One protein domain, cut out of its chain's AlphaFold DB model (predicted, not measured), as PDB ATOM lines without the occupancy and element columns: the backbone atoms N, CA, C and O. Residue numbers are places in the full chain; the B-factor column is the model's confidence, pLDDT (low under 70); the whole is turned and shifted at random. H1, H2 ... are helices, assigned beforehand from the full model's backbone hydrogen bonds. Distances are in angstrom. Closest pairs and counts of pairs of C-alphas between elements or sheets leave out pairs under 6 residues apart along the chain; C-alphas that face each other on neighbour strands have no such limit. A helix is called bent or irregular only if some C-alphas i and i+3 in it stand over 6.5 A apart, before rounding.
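What this domain is: This is residues 248 to 346 of the 352 residues of the protein "Cell wall-associated polypeptide CWBP200" of Capnocytophaga ochracea (UniProt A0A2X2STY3). One long helix, H2, makes much of the length of an elongated domain, with H1 set crosswise at its first end and a head of loops with the short helix H3 at its other end. From that head, an unnamed stretch leads back to the short helix H4, near the first end of H2. The printed part has 99 residues, with four named helices in the order H1, H2, H3, H4 and no named strand; the class is all helix, though only 43 residues are in named elements. It is only just loose, close to compact, with a radius of gyration of the C-alphas of 15.4 A, and spans 44 by 26 by 21 A.

How they stand to each other: H2, residues 272 to 288, and H1, residues 248 to 263, only just touch, with 3 pairs of C-alphas within 8 A. Their closest C-alphas, those of Val 253 and Tyr 273, are 5.9 A apart. H1 touches H2 with residues 253 to 257 alone, and H2 touches H1 with residues 273 to 274 alone. They run opposite ways at a steep tilt of 68 degrees, only just short of about perpendicular. With residues 282 to 286 alone, H2 touches H3, residues 306 to 310; the closest C-alphas, those of Asn 286 and Leu 306, are 6.2 A apart. H4, residues 339 to 343, is close to H2 but not clearly touching, with the C-alphas of Trp 272 and Asp 341 closest at 7.4 A. H4 is apart from H1 and from H3, and H1 is apart from H3. Each O i to N i+4 pair is within hydrogen-bond range in H2 and H3, against 8 of 12 in H1 and 0 of 1 in H4, where 1 of 2 O i to N i+3 pairs is.

Where its parts are: H2 measures 24.1 A from C-alpha 272 at (-0.607, 56.984, 160.330) to C-alpha 288 at (-7.127, 34.608, 154.084). H1 measures 21.9 A and is irregular, with C-alphas 252 and 255 7.0 A apart. H3 measures 6.2 A, and H4 measures 8.0 A, ending with C-alpha 343 at (-0.882, 68.520, 156.931).

The domain as a whole: The C-alphas farthest apart, those of Gly 295 and Phe 343, are 44.2 A apart. The printed part has no cut. The links from H2 to H3, 17 residues, and H3 to H4, 28 residues, are long. The model's pLDDT is under 70 in residues 262 to 267 and 329 to 346.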
ATOM      1  N   LEU A 248      -1.643  58.757 144.469       79.94
ATOM      2  CA  LEU A 248      -1.363  59.513 145.694       79.94
ATOM      3  C   LEU A 248      -0.456  58.755 146.664       79.94
ATOM      4  O   LEU A 248       0.156  59.382 147.527       79.94
ATOM      5  N   TYR A 249      -0.341  57.432 146.532       86.38
ATOM      6  CA  TYR A 249       0.456  56.602 147.435       86.38
ATOM      7  C   TYR A 249       1.907  57.094 147.544       86.38
ATOM      8  O   TYR A 249       2.436  57.237 148.644       86.38
ATOM      9  N   MET A 250       2.534  57.432 146.414       78.75
ATOM     10  CA  MET A 250       3.941  57.841 146.395       78.75
ATOM     11  C   MET A 250       4.198  59.108 147.215       78.75
ATOM     12  O   MET A 250       5.142  59.161 148.000       78.75
ATOM     13  N   THR A 251       3.354  60.126 147.049       77.19
ATOM     14  CA  THR A 251       3.549  61.445 147.667       77.19
ATOM     15  C   THR A 251       3.053  61.515 149.106       77.19
ATOM     16  O   THR A 251       3.582  62.294 149.892       77.19
ATOM     17  N   THR A 252       2.046  60.715 149.457       80.31
ATOM     18  CA  THR A 252       1.400  60.771 150.779       80.31
ATOM     19  C   THR A 252       1.898  59.704 151.746       80.31
ATOM     20  O   THR A 252       1.811  59.910 152.953       80.31
ATOM     21  N   VAL A 253       2.421  58.588 151.231       85.56
ATOM     22  CA  VAL A 253       2.830  57.434 152.037       85.56
ATOM     23  C   VAL A 253       4.268  57.032 151.752       85.56
ATOM     24  O   VAL A 253       5.089  57.124 152.655       85.56
ATOM     25  N   ALA A 254       4.602  56.630 150.522       82.06
ATOM     26  CA  ALA A 254       5.879  55.967 150.246       82.06
ATOM     27  C   ALA A 254       7.097  56.861 150.535       82.06
ATOM     28  O   ALA A 254       8.016  56.454 151.240       82.06
ATOM     29  N   ILE A 255       7.099  58.097 150.015       79.56
ATOM     30  CA  ILE A 255       8.198  59.047 150.240       79.56
ATOM     31  C   ILE A 255       8.257  59.480 151.718       79.56
ATOM     32  O   ILE A 255       9.338  59.379 152.299       79.56
ATOM     33  N   PRO A 256       7.149  59.911 152.362       79.12
ATOM     34  CA  PRO A 256       7.165  60.244 153.787       79.12
ATOM     35  C   PRO A 256       7.614  59.092 154.695       79.12
ATOM     36  O   PRO A 256       8.458  59.317 155.554       79.12
ATOM     37  N   SER A 257       7.109  57.871 154.480       80.38
ATOM     38  CA  SER A 257       7.488  56.672 155.246       80.38
ATOM     39  C   SER A 257       8.985  56.393 155.134       80.38
ATOM     40  O   SER A 257       9.681  56.297 156.148       80.38
ATOM     41  N   PHE A 258       9.516  56.392 153.906       78.62
ATOM     42  CA  PHE A 258      10.940  56.188 153.661       78.62
ATOM     43  C   PHE A 258      11.815  57.273 154.314       78.62
ATOM     44  O   PHE A 258      12.847  56.970 154.917       78.62
ATOM     45  N   MET A 259      11.412  58.545 154.212       74.56
ATOM     46  CA  MET A 259      12.141  59.661 154.820       74.56
ATOM     47  C   MET A 259      12.099  59.610 156.350       74.56
ATOM     48  O   MET A 259      13.126  59.834 156.993       74.56
ATOM     49  N   ASP A 260      10.953  59.287 156.945       77.44
ATOM     50  CA  ASP A 260      10.806  59.216 158.401       77.44
ATOM     51  C   ASP A 260      11.605  58.053 158.997       77.44
ATOM     52  O   ASP A 260      12.214  58.231 160.052       77.44
ATOM     53  N   ALA A 261      11.715  56.919 158.294       74.38
ATOM     54  CA  ALA A 261      12.594  55.817 158.693       74.38
ATOM     55  C   ALA A 261      14.076  56.242 158.797       74.38
ATOM     56  O   ALA A 261      14.834  55.681 159.590       74.38
ATOM     57  N   TRP A 262      14.497  57.248 158.019       67.50
ATOM     58  CA  TRP A 262      15.861  57.791 158.027       67.50
ATOM     59  C   TRP A 262      16.062  58.960 158.998       67.50
ATOM     60  O   TRP A 262      17.138  59.088 159.583       67.50
ATOM     61  N   ILE A 263      15.067  59.839 159.145       69.69
ATOM     62  CA  ILE A 263      15.206  61.112 159.873       69.69
ATOM     63  C   ILE A 263      14.691  61.000 161.315       69.69
ATOM     64  O   ILE A 263      15.272  61.601 162.218       69.69
ATOM     65  N   GLN A 264      13.608  60.251 161.548       68.25
ATOM     66  CA  GLN A 264      12.938  60.129 162.851       68.25
ATOM     67  C   GLN A 264      12.569  58.665 163.165       68.25
ATOM     68  O   GLN A 264      11.391  58.350 163.364       68.25
ATOM     69  N   PRO A 265      13.560  57.758 163.263       68.31
ATOM     70  CA  PRO A 265      13.309  56.323 163.416       68.31
ATOM     71  C   PRO A 265      12.531  55.975 164.694       68.31
ATOM     72  O   PRO A 265      11.795  54.997 164.711       68.31
ATOM     73  N   GLU A 266      12.634  56.789 165.751       69.31
ATOM     74  CA  GLU A 266      11.932  56.554 167.023       69.31
ATOM     75  C   GLU A 266      10.407  56.733 166.939       69.31
ATOM     76  O   GLU A 266       9.682  56.223 167.789       69.31
ATOM     77  N   GLN A 267       9.905  57.472 165.942       67.38
ATOM     78  CA  GLN A 267       8.472  57.761 165.795       67.38
ATOM     79  C   GLN A 267       7.835  57.045 164.604       67.38
ATOM     80  O   GLN A 267       6.604  57.030 164.510       67.38
ATOM     81  N   HIS A 268       8.653  56.458 163.728       74.69
ATOM     82  CA  HIS A 268       8.247  55.854 162.463       74.69
ATOM     83  C   HIS A 268       7.076  54.881 162.646       74.69
ATOM     84  O   HIS A 268       5.993  55.135 162.124       74.69
ATOM     85  N   ASP A 269       7.219  53.892 163.532       77.38
ATOM     86  CA  ASP A 269       6.220  52.833 163.754       77.38
ATOM     87  C   ASP A 269       4.842  53.342 164.220       77.38
ATOM     88  O   ASP A 269       3.846  52.621 164.152       77.38
ATOM     89  N   SER A 270       4.765  54.580 164.721       77.19
ATOM     90  CA  SER A 270       3.532  55.191 165.235       77.19
ATOM     91  C   SER A 270       2.783  56.054 164.217       77.19
ATOM     92  O   SER A 270       1.655  56.481 164.490       77.19
ATOM     93  N   ARG A 271       3.388  56.309 163.050       84.25
ATOM     94  CA  ARG A 271       2.827  57.156 161.993       84.25
ATOM     95  C   ARG A 271       1.552  56.555 161.412       84.25
ATOM     96  O   ARG A 271       1.321  55.341 161.438       84.25
ATOM     97  N   TRP A 272       0.692  57.415 160.864       84.56
ATOM     98  CA  TRP A 272      -0.607  56.984 160.330       84.56
ATOM     99  C   TRP A 272      -0.449  55.985 159.185       84.56
ATOM    100  O   TRP A 272      -1.221  55.035 159.092       84.56
ATOM    101  N   TYR A 273       0.563  56.173 158.339       85.88
ATOM    102  CA  TYR A 273       0.809  55.303 157.201       85.88
ATOM    103  C   TYR A 273       1.399  53.948 157.625       85.88
ATOM    104  O   TYR A 273       0.992  52.937 157.063       85.88
ATOM    105  N   GLU A 274       2.217  53.880 158.679       87.94
ATOM    106  CA  GLU A 274       2.714  52.607 159.228       87.94
ATOM    107  C   GLU A 274       1.594  51.819 159.918       87.94
ATOM    108  O   GLU A 274       1.329  50.648 159.639       87.94
ATOM    109  N   THR A 275       0.839  52.493 160.785       88.00
ATOM    110  CA  THR A 275      -0.282  51.877 161.513       88.00
ATOM    111  C   THR A 275      -1.418  51.457 160.576       88.00
ATOM    112  O   THR A 275      -2.046  50.411 160.785       88.00
ATOM    113  N   MET A 276      -1.665  52.219 159.505       88.50
ATOM    114  CA  MET A 276      -2.599  51.840 158.447       88.50
ATOM    115  C   MET A 276      -2.101  50.624 157.662       88.50
ATOM    116  O   MET A 276      -2.910  49.724 157.431       88.50
ATOM    117  N   ALA A 277      -0.814  50.555 157.304       91.25
ATOM    118  CA  ALA A 277      -0.230  49.395 156.626       91.25
ATOM    119  C   ALA A 277      -0.414  48.125 157.471       91.25
ATOM    120  O   ALA A 277      -1.035  47.162 157.012       91.25
ATOM    121  N   ASN A 278      -0.044  48.174 158.755       91.06
ATOM    122  CA  ASN A 278      -0.259  47.082 159.712       91.06
ATOM    123  C   ASN A 278      -1.730  46.666 159.817       91.06
ATOM    124  O   ASN A 278      -2.072  45.484 159.840       91.06
ATOM    125  N   SER A 279      -2.636  47.640 159.884       90.62
ATOM    126  CA  SER A 279      -4.072  47.379 159.994       90.62
ATOM    127  C   SER A 279      -4.655  46.739 158.731       90.62
ATOM    128  O   SER A 279      -5.523  45.866 158.825       90.62
ATOM    129  N   LEU A 280      -4.212  47.166 157.547       93.00
ATOM    130  CA  LEU A 280      -4.632  46.598 156.266       93.00
ATOM    131  C   LEU A 280      -4.096  45.178 156.097       93.00
ATOM    132  O   LEU A 280      -4.889  44.259 155.889       93.00
ATOM    133  N   ALA A 281      -2.791  44.987 156.286       94.06
ATOM    134  CA  ALA A 281      -2.146  43.683 156.216       94.06
ATOM    135  C   ALA A 281      -2.744  42.695 157.219       94.06
ATOM    136  O   ALA A 281      -3.198  41.617 156.842       94.06
ATOM    137  N   GLY A 282      -2.841  43.092 158.490       92.94
ATOM    138  CA  GLY A 282      -3.413  42.255 159.537       92.94
ATOM    139  C   GLY A 282      -4.846  41.830 159.216       92.94
ATOM    140  O   GLY A 282      -5.198  40.678 159.431       92.94
ATOM    141  N   ARG A 283      -5.679  42.716 158.651       93.06
ATOM    142  CA  ARG A 283      -7.037  42.352 158.207       93.06
ATOM    143  C   ARG A 283      -7.023  41.396 157.015       93.06
ATOM    144  O   ARG A 283      -7.791  40.436 157.022       93.06
ATOM    145  N   TYR A 284      -6.171  41.650 156.025       94.31
ATOM    146  CA  TYR A 284      -6.046  40.825 154.827       94.31
ATOM    147  C   TYR A 284      -5.588  39.401 155.167       94.31
ATOM    148  O   TYR A 284      -6.326  38.443 154.940       94.31
ATOM    149  N   PHE A 285      -4.427  39.256 155.811       94.50
ATOM    150  CA  PHE A 285      -3.872  37.948 156.154       94.50
ATOM    151  C   PHE A 285      -4.704  37.229 157.208       94.50
ATOM    152  O   PHE A 285      -4.863  36.016 157.121       94.50
ATOM    153  N   ASN A 286      -5.340  37.945 158.142       93.44
ATOM    154  CA  ASN A 286      -6.278  37.302 159.056       93.44
ATOM    155  C   ASN A 286      -7.503  36.733 158.330       93.44
ATOM    156  O   ASN A 286      -8.007  35.686 158.720       93.44
ATOM    157  N   LYS A 287      -7.981  37.395 157.271       93.69
ATOM    158  CA  LYS A 287      -9.098  36.897 156.466       93.69
ATOM    159  C   LYS A 287      -8.711  35.658 155.656       93.69
ATOM    160  O   LYS A 287      -9.504  34.727 155.595       93.69
ATOM    161  N   VAL A 288      -7.536  35.665 155.028       91.69
ATOM    162  CA  VAL A 288      -7.127  34.608 154.084       91.69
ATOM    163  C   VAL A 288      -6.451  33.429 154.790       91.69
ATOM    164  O   VAL A 288      -6.746  32.280 154.475       91.69
ATOM    165  N   TYR A 289      -5.602  33.703 155.780       92.44
ATOM    166  CA  TYR A 289      -4.747  32.715 156.446       92.44
ATOM    167  C   TYR A 289      -4.928  32.660 157.968       92.44
ATOM    168  O   TYR A 289      -4.336  31.794 158.593       92.44
ATOM    169  N   GLY A 290      -5.701  33.557 158.589       90.75
ATOM    170  CA  GLY A 290      -5.896  33.618 160.047       90.75
ATOM    171  C   GLY A 290      -7.312  33.244 160.476       90.75
ATOM    172  O   GLY A 290      -7.883  32.292 159.955       90.75
ATOM    173  N   SER A 291      -7.908  33.993 161.410       88.50
ATOM    174  CA  SER A 291      -9.219  33.648 161.986       88.50
ATOM    175  C   SER A 291     -10.402  33.693 161.018       88.50
ATOM    176  O   SER A 291     -11.457  33.138 161.315       88.50
ATOM    177  N   GLY A 292     -10.236  34.319 159.852       86.88
ATOM    178  CA  GLY A 292     -11.201  34.260 158.754       86.88
ATOM    179  C   GLY A 292     -11.033  33.051 157.830       86.88
ATOM    180  O   GLY A 292     -11.913  32.804 157.005       86.88
ATOM    181  N   ALA A 293      -9.942  32.289 157.957       90.00
ATOM    182  CA  ALA A 293      -9.673  31.124 157.126       90.00
ATOM    183  C   ALA A 293     -10.511  29.912 157.563       90.00
ATOM    184  O   ALA A 293     -10.761  29.666 158.748       90.00
ATOM    185  N   LYS A 294     -10.936  29.100 156.591       90.50
ATOM    186  CA  LYS A 294     -11.712  27.883 156.859       90.50
ATOM    187  C   LYS A 294     -10.858  26.874 157.630       90.50
ATOM    188  O   LYS A 294      -9.813  26.465 157.144       90.50
ATOM    189  N   GLY A 295     -11.350  26.419 158.783       87.38
ATOM    190  CA  GLY A 295     -10.636  25.451 159.624       87.38
ATOM    191  C   GLY A 295      -9.618  26.076 160.581       87.38
ATOM    192  O   GLY A 295      -8.852  25.337 161.203       87.38
ATOM    193  N   TYR A 296      -9.617  27.407 160.723       87.25
ATOM    194  CA  TYR A 296      -8.790  28.094 161.706       87.25
ATOM    195  C   TYR A 296      -9.030  27.564 163.120       87.25
ATOM    196  O   TYR A 296     -10.167  27.428 163.576       87.25
ATOM    197  N   THR A 297      -7.929  27.319 163.823       87.19
ATOM    198  CA  THR A 297      -7.913  27.071 165.264       87.19
ATOM    199  C   THR A 297      -7.023  28.124 165.904       87.19
ATOM    200  O   THR A 297      -5.910  28.360 165.431       87.19
ATOM    201  N   GLU A 298      -7.514  28.762 166.965       84.50
ATOM    202  CA  GLU A 298      -6.776  29.817 167.659       84.50
ATOM    203  C   GLU A 298      -5.399  29.317 168.121       84.50
ATOM    204  O   GLU A 298      -5.285  28.256 168.732       84.50
ATOM    205  N   GLY A 299      -4.345  30.068 167.783       78.75
ATOM    206  CA  GLY A 299      -2.959  29.742 168.142       78.75
ATOM    207  C   GLY A 299      -2.300  28.615 167.331       78.75
ATOM    208  O   GLY A 299      -1.209  28.177 167.690       78.75
ATOM    209  N   SER A 300      -2.921  28.126 166.254       84.06
ATOM    210  CA  SER A 300      -2.332  27.085 165.397       84.06
ATOM    211  C   SER A 300      -1.136  27.595 164.577       84.06
ATOM    212  O   SER A 300      -1.203  28.661 163.975       84.06
ATOM    213  N   GLU A 301      -0.071  26.788 164.469       86.25
ATOM    214  CA  GLU A 301       1.120  27.086 163.646       86.25
ATOM    215  C   GLU A 301       0.819  27.169 162.136       86.25
ATOM    216  O   GLU A 301       1.581  27.772 161.383       86.25
ATOM    217  N   ASN A 302      -0.296  26.587 161.687       88.06
ATOM    218  CA  ASN A 302      -0.669  26.530 160.270       88.06
ATOM    219  C   ASN A 302      -1.478  27.744 159.799       88.06
ATOM    220  O   ASN A 302      -1.883  27.787 158.639       88.06
ATOM    221  N   TYR A 303      -1.733  28.702 160.689       91.50
ATOM    222  CA  TYR A 303      -2.542  29.873 160.401       91.50
ATOM    223  C   TYR A 303      -1.838  31.148 160.861       91.50
ATOM    224  O   TYR A 303      -1.052  31.153 161.809       91.50
ATOM    225  N   PHE A 304      -2.142  32.249 160.185       92.31
ATOM    226  CA  PHE A 304      -1.674  33.574 160.541       92.31
ATOM    227  C   PHE A 304      -2.239  33.982 161.905       92.31
ATOM    228  O   PHE A 304      -3.456  34.113 162.083       92.31
ATOM    229  N   ASP A 305      -1.348  34.199 162.869       89.94
ATOM    230  CA  ASP A 305      -1.722  34.657 164.198       89.94
ATOM    231  C   ASP A 305      -1.700  36.185 164.280       89.94
ATOM    232  O   ASP A 305      -0.662  36.814 164.508       89.94
ATOM    233  N   LEU A 306      -2.890  36.777 164.151       89.38
ATOM    234  CA  LEU A 306      -3.101  38.219 164.245       89.38
ATOM    235  C   LEU A 306      -2.615  38.804 165.581       89.38
ATOM    236  O   LEU A 306      -2.231  39.974 165.605       89.38
ATOM    237  N   LYS A 307      -2.643  38.027 166.675       88.06
ATOM    238  CA  LYS A 307      -2.176  38.491 167.988       88.06
ATOM    239  C   LYS A 307      -0.666  38.672 167.979       88.06
ATOM    240  O   LYS A 307      -0.215  39.785 168.220       88.06
ATOM    241  N   SER A 308       0.099  37.650 167.585       89.06
ATOM    242  CA  SER A 308       1.558  37.774 167.448       89.06
ATOM    243  C   SER A 308       2.002  38.876 166.485       89.06
ATOM    244  O   SER A 308       3.073  39.446 166.661       89.06
ATOM    245  N   PHE A 309       1.197  39.207 165.473       89.38
ATOM    246  CA  PHE A 309       1.511  40.299 164.553       89.38
ATOM    247  C   PHE A 309       1.300  41.684 165.189       89.38
ATOM    248  O   PHE A 309       2.055  42.613 164.904       89.38
ATOM    249  N   LYS A 310       0.292  41.833 166.061       83.75
ATOM    250  CA  LYS A 310      -0.100  43.119 166.666       83.75
ATOM    251  C   LYS A 310       0.486  43.392 168.049       83.75
ATOM    252  O   LYS A 310       0.545  44.554 168.442       83.75
ATOM    253  N   GLU A 311       0.821  42.355 168.807       82.56
ATOM    254  CA  GLU A 311       1.184  42.449 170.223       82.56
ATOM    255  C   GLU A 311       2.661  42.096 170.427       82.56
ATOM    256  O   GLU A 311       3.095  40.987 170.122       82.56
ATOM    257  N   GLU A 312       3.444  43.036 170.965       73.69
ATOM    258  CA  GLU A 312       4.908  42.915 171.078       73.69
ATOM    259  C   GLU A 312       5.394  41.779 171.991       73.69
ATOM    260  O   GLU A 312       6.510  41.277 171.837       73.69
ATOM    261  N   GLU A 313       4.554  41.347 172.929       80.94
ATOM    262  CA  GLU A 313       4.879  40.303 173.907       80.94
ATOM    263  C   GLU A 313       4.414  38.903 173.476       80.94
ATOM    264  O   GLU A 313       4.674  37.920 174.172       80.94
ATOM    265  N   VAL A 314       3.755  38.787 172.318       86.31
ATOM    266  CA  VAL A 314       3.222  37.519 171.815       86.31
ATOM    267  C   VAL A 314       4.108  36.994 170.689       86.31
ATOM    268  O   VAL A 314       4.300  37.645 169.661       86.31
ATOM    269  N   TYR A 315       4.650  35.791 170.879       89.88
ATOM    270  CA  TYR A 315       5.433  35.103 169.856       89.88
ATOM    271  C   TYR A 315       4.536  34.383 168.853       89.88
ATOM    272  O   TYR A 315       3.562  33.735 169.234       89.88
ATOM    273  N   SER A 316       4.920  34.435 167.579       89.75
ATOM    274  CA  SER A 316       4.275  33.680 166.518       89.75
ATOM    275  C   SER A 316       4.432  32.177 166.767       89.75
ATOM    276  O   SER A 316       5.516  31.725 167.159       89.75
ATOM    277  N   PRO A 317       3.388  31.376 166.510       89.94
ATOM    278  CA  PRO A 317       3.455  29.930 166.698       89.94
ATOM    279  C   PRO A 317       4.372  29.270 165.645       89.94
ATOM    280  O   PRO A 317       5.108  28.333 165.952       89.94
ATOM    281  N   TYR A 318       4.419  29.815 164.427       90.88
ATOM    282  CA  TYR A 318       5.254  29.328 163.326       90.88
ATOM    283  C   TYR A 318       6.702  29.845 163.362       90.88
ATOM    284  O   TYR A 318       7.024  30.863 163.985       90.88
ATOM    285  N   ILE A 319       7.567  29.161 162.610       90.88
ATOM    286  CA  ILE A 319       8.957  29.554 162.346       90.88
ATOM    287  C   ILE A 319       9.001  30.497 161.136       90.88
ATOM    288  O   ILE A 319       8.452  30.180 160.081       90.88
ATOM    289  N   ASN A 320       9.675  31.639 161.280       90.00
ATOM    290  CA  ASN A 320       9.889  32.587 160.193       90.00
ATOM    291  C   ASN A 320      10.832  31.964 159.140       90.00
ATOM    292  O   ASN A 320      11.962  31.592 159.475       90.00
ATOM    293  N   PRO A 321      10.417  31.875 157.865       88.62
ATOM    294  CA  PRO A 321      11.210  31.258 156.799       88.62
ATOM    295  C   PRO A 321      12.518  31.995 156.477       88.62
ATOM    296  O   PRO A 321      13.422  31.394 155.902       88.62
ATOM    297  N   ARG A 322      12.638  33.282 156.829       88.12
ATOM    298  CA  ARG A 322      13.812  34.106 156.517       88.12
ATOM    299  C   ARG A 322      14.977  33.874 157.472       88.12
ATOM    300  O   ARG A 322      16.125  33.818 157.044       88.12
ATOM    301  N   ASN A 323      14.703  33.804 158.773       88.00
ATOM    302  CA  ASN A 323      15.740  33.763 159.811       88.00
ATOM    303  C   ASN A 323      15.654  32.533 160.727       88.00
ATOM    304  O   ASN A 323      16.463  32.416 161.643       88.00
ATOM    305  N   TYR A 324      14.692  31.636 160.489       88.81
ATOM    306  CA  TYR A 324      14.432  30.432 161.285       88.81
ATOM    307  C   TYR A 324      14.113  30.696 162.770       88.81
ATOM    308  O   TYR A 324      14.086  29.767 163.576       88.81
ATOM    309  N   GLY A 325      13.845  31.950 163.142       88.69
ATOM    310  CA  GLY A 325      13.381  32.344 164.468       88.69
ATOM    311  C   GLY A 325      11.858  32.444 164.531       88.69
ATOM    312  O   GLY A 325      11.178  32.464 163.509       88.69
ATOM    313  N   ARG A 326      11.302  32.541 165.741       88.19
ATOM    314  CA  ARG A 326       9.905  32.962 165.921       88.19
ATOM    315  C   ARG A 326       9.844  34.481 165.936       88.19
ATOM    316  O   ARG A 326      10.666  35.121 166.595       88.19
ATOM    317  N   ASN A 327       8.879  35.048 165.222       84.44
ATOM    318  CA  ASN A 327       8.633  36.478 165.310       84.44
ATOM    319  C   ASN A 327       7.933  36.772 166.638       84.44
ATOM    320  O   ASN A 327       7.187  35.947 167.150       84.44
ATOM    321  N   LYS A 328       8.171  37.950 167.191       83.25
ATOM    322  CA  LYS A 328       7.281  38.570 168.175       83.25
ATOM    323  C   LYS A 328       6.668  39.801 167.522       83.25
ATOM    324  O   LYS A 328       7.205  40.254 166.502       83.25
ATOM    325  N   GLY A 329       5.567  40.317 168.054       67.62
ATOM    326  CA  GLY A 329       5.026  41.579 167.557       67.62
ATOM    327  C   GLY A 329       6.111  42.655 167.567       67.62
ATOM    328  O   GLY A 329       6.980  42.681 168.441       67.62
ATOM    329  N   GLY A 330       6.107  43.495 166.543       61.00
ATOM    330  CA  GLY A 330       7.119  44.540 166.381       61.00
ATOM    331  C   GLY A 330       6.576  45.797 165.722       61.00
ATOM    332  O   GLY A 330       7.359  46.623 165.281       61.00
ATOM    333  N   HIS A 331       5.253  45.914 165.606       61.19
ATOM    334  CA  HIS A 331       4.621  46.946 164.804       61.19
ATOM    335  C   HIS A 331       3.360  47.463 165.496       61.19
ATOM    336  O   HIS A 331       2.419  46.710 165.768       61.19
ATOM    337  N   SER A 332       3.330  48.767 165.779       57.59
ATOM    338  CA  SER A 332       2.167  49.388 166.403       57.59
ATOM    339  C   SER A 332       0.965  49.335 165.458       57.59
ATOM    340  O   SER A 332       0.988  49.822 164.326       57.59
ATOM    341  N   SER A 333      -0.141  48.781 165.953       60.41
ATOM    342  CA  SER A 333      -1.466  48.954 165.342       60.41
ATOM    343  C   SER A 333      -2.219  50.164 165.913       60.41
ATOM    344  O   SER A 333      -3.348  50.444 165.506       60.41
ATOM    345  N   LYS A 334      -1.603  50.882 166.862       59.97
ATOM    346  CA  LYS A 334      -2.151  52.073 167.511       59.97
ATOM    347  C   LYS A 334      -1.536  53.318 166.882       59.97
ATOM    348  O   LYS A 334      -0.342  53.568 167.021       59.97
ATOM    349  N   PHE A 335      -2.375  54.083 166.196       66.69
ATOM    350  CA  PHE A 335      -1.995  55.367 165.627       66.69
ATOM    351  C   PHE A 335      -1.797  56.416 166.729       66.69
ATOM    352  O   PHE A 335      -2.687  56.606 167.562       66.69
ATOM    353  N   THR A 336      -0.661  57.116 166.699       61.91
ATOM    354  CA  THR A 336      -0.401  58.284 167.548       61.91
ATOM    355  C   THR A 336      -0.391  59.528 166.666       61.91
ATOM    356  O   THR A 336       0.410  59.620 165.744       61.91
ATOM    357  N   LEU A 337      -1.286  60.481 166.941       54.12
ATOM    358  CA  LEU A 337      -1.371  61.741 166.197       54.12
ATOM    359  C   LEU A 337      -0.151  62.624 166.479       54.12
ATOM    360  O   LEU A 337       0.010  63.109 167.601       54.12
ATOM    361  N   HIS A 338       0.642  62.913 165.449       63.19
ATOM    362  CA  HIS A 338       1.691  63.932 165.494       63.19
ATOM    363  C   HIS A 338       1.263  65.199 164.746       63.19
ATOM    364  O   HIS A 338       0.469  65.159 163.807       63.19
ATOM    365  N   PHE A 339       1.814  66.355 165.124       49.84
ATOM    366  CA  PHE A 339       1.462  67.647 164.509       49.84
ATOM    367  C   PHE A 339       1.750  67.699 162.996       49.84
ATOM    368  O   PHE A 339       1.009  68.327 162.244       49.84
ATOM    369  N   SER A 340       2.784  66.997 162.524       55.09
ATOM    370  CA  SER A 340       3.096  66.867 161.095       55.09
ATOM    371  C   SER A 340       2.061  66.051 160.312       55.09
ATOM    372  O   SER A 340       1.941  66.232 159.103       55.09
ATOM    373  N   ASP A 341       1.279  65.197 160.977       55.44
ATOM    374  CA  ASP A 341       0.284  64.345 160.319       55.44
ATOM    375  C   ASP A 341      -0.950  65.161 159.887       55.44
ATOM    376  O   ASP A 341      -1.612  64.823 158.906       55.44
ATOM    377  N   PHE A 342      -1.228  66.290 160.554       53.19
ATOM    378  CA  PHE A 342      -2.350  67.184 160.233       53.19
ATOM    379  C   PHE A 342      -2.270  67.796 158.827       53.19
ATOM    380  O   PHE A 342      -3.308  68.082 158.231       53.19
ATOM    381  N   PHE A 343      -1.066  67.966 158.274       47.38
ATOM    382  CA  PHE A 343      -0.882  68.520 156.931       47.38
ATOM    383  C   PHE A 343      -1.321  67.557 155.816       47.38
ATOM    384  O   PHE A 343      -1.660  68.009 154.725       47.38
ATOM    385  N   TYR A 344      -1.378  66.249 156.090       47.28
ATOM    386  CA  TYR A 344      -1.706  65.224 155.092       47.28
ATOM    387  C   TYR A 344      -3.201  64.845 155.059       47.28
ATOM    388  O   TYR A 344      -3.678  64.320 154.056       47.28
ATOM    389  N   PHE A 345      -3.979  65.168 156.099       46.16
ATOM    390  CA  PHE A 345      -5.394  64.769 156.230       46.16
ATOM    391  C   PHE A 345      -6.417  65.648 155.472       46.16
ATOM    392  O   PHE A 345      -7.624  65.462 155.634       46.16
ATOM    393  N   SER A 346      -5.989  66.582 154.613       36.69
ATOM    394  CA  SER A 346      -6.910  67.487 153.893       36.69
ATOM    395  C   SER A 346      -7.560  66.896 152.626       36.69
ATOM    396  O   SER A 346      -8.441  67.537 152.054       36.69
TER     397      SER A 346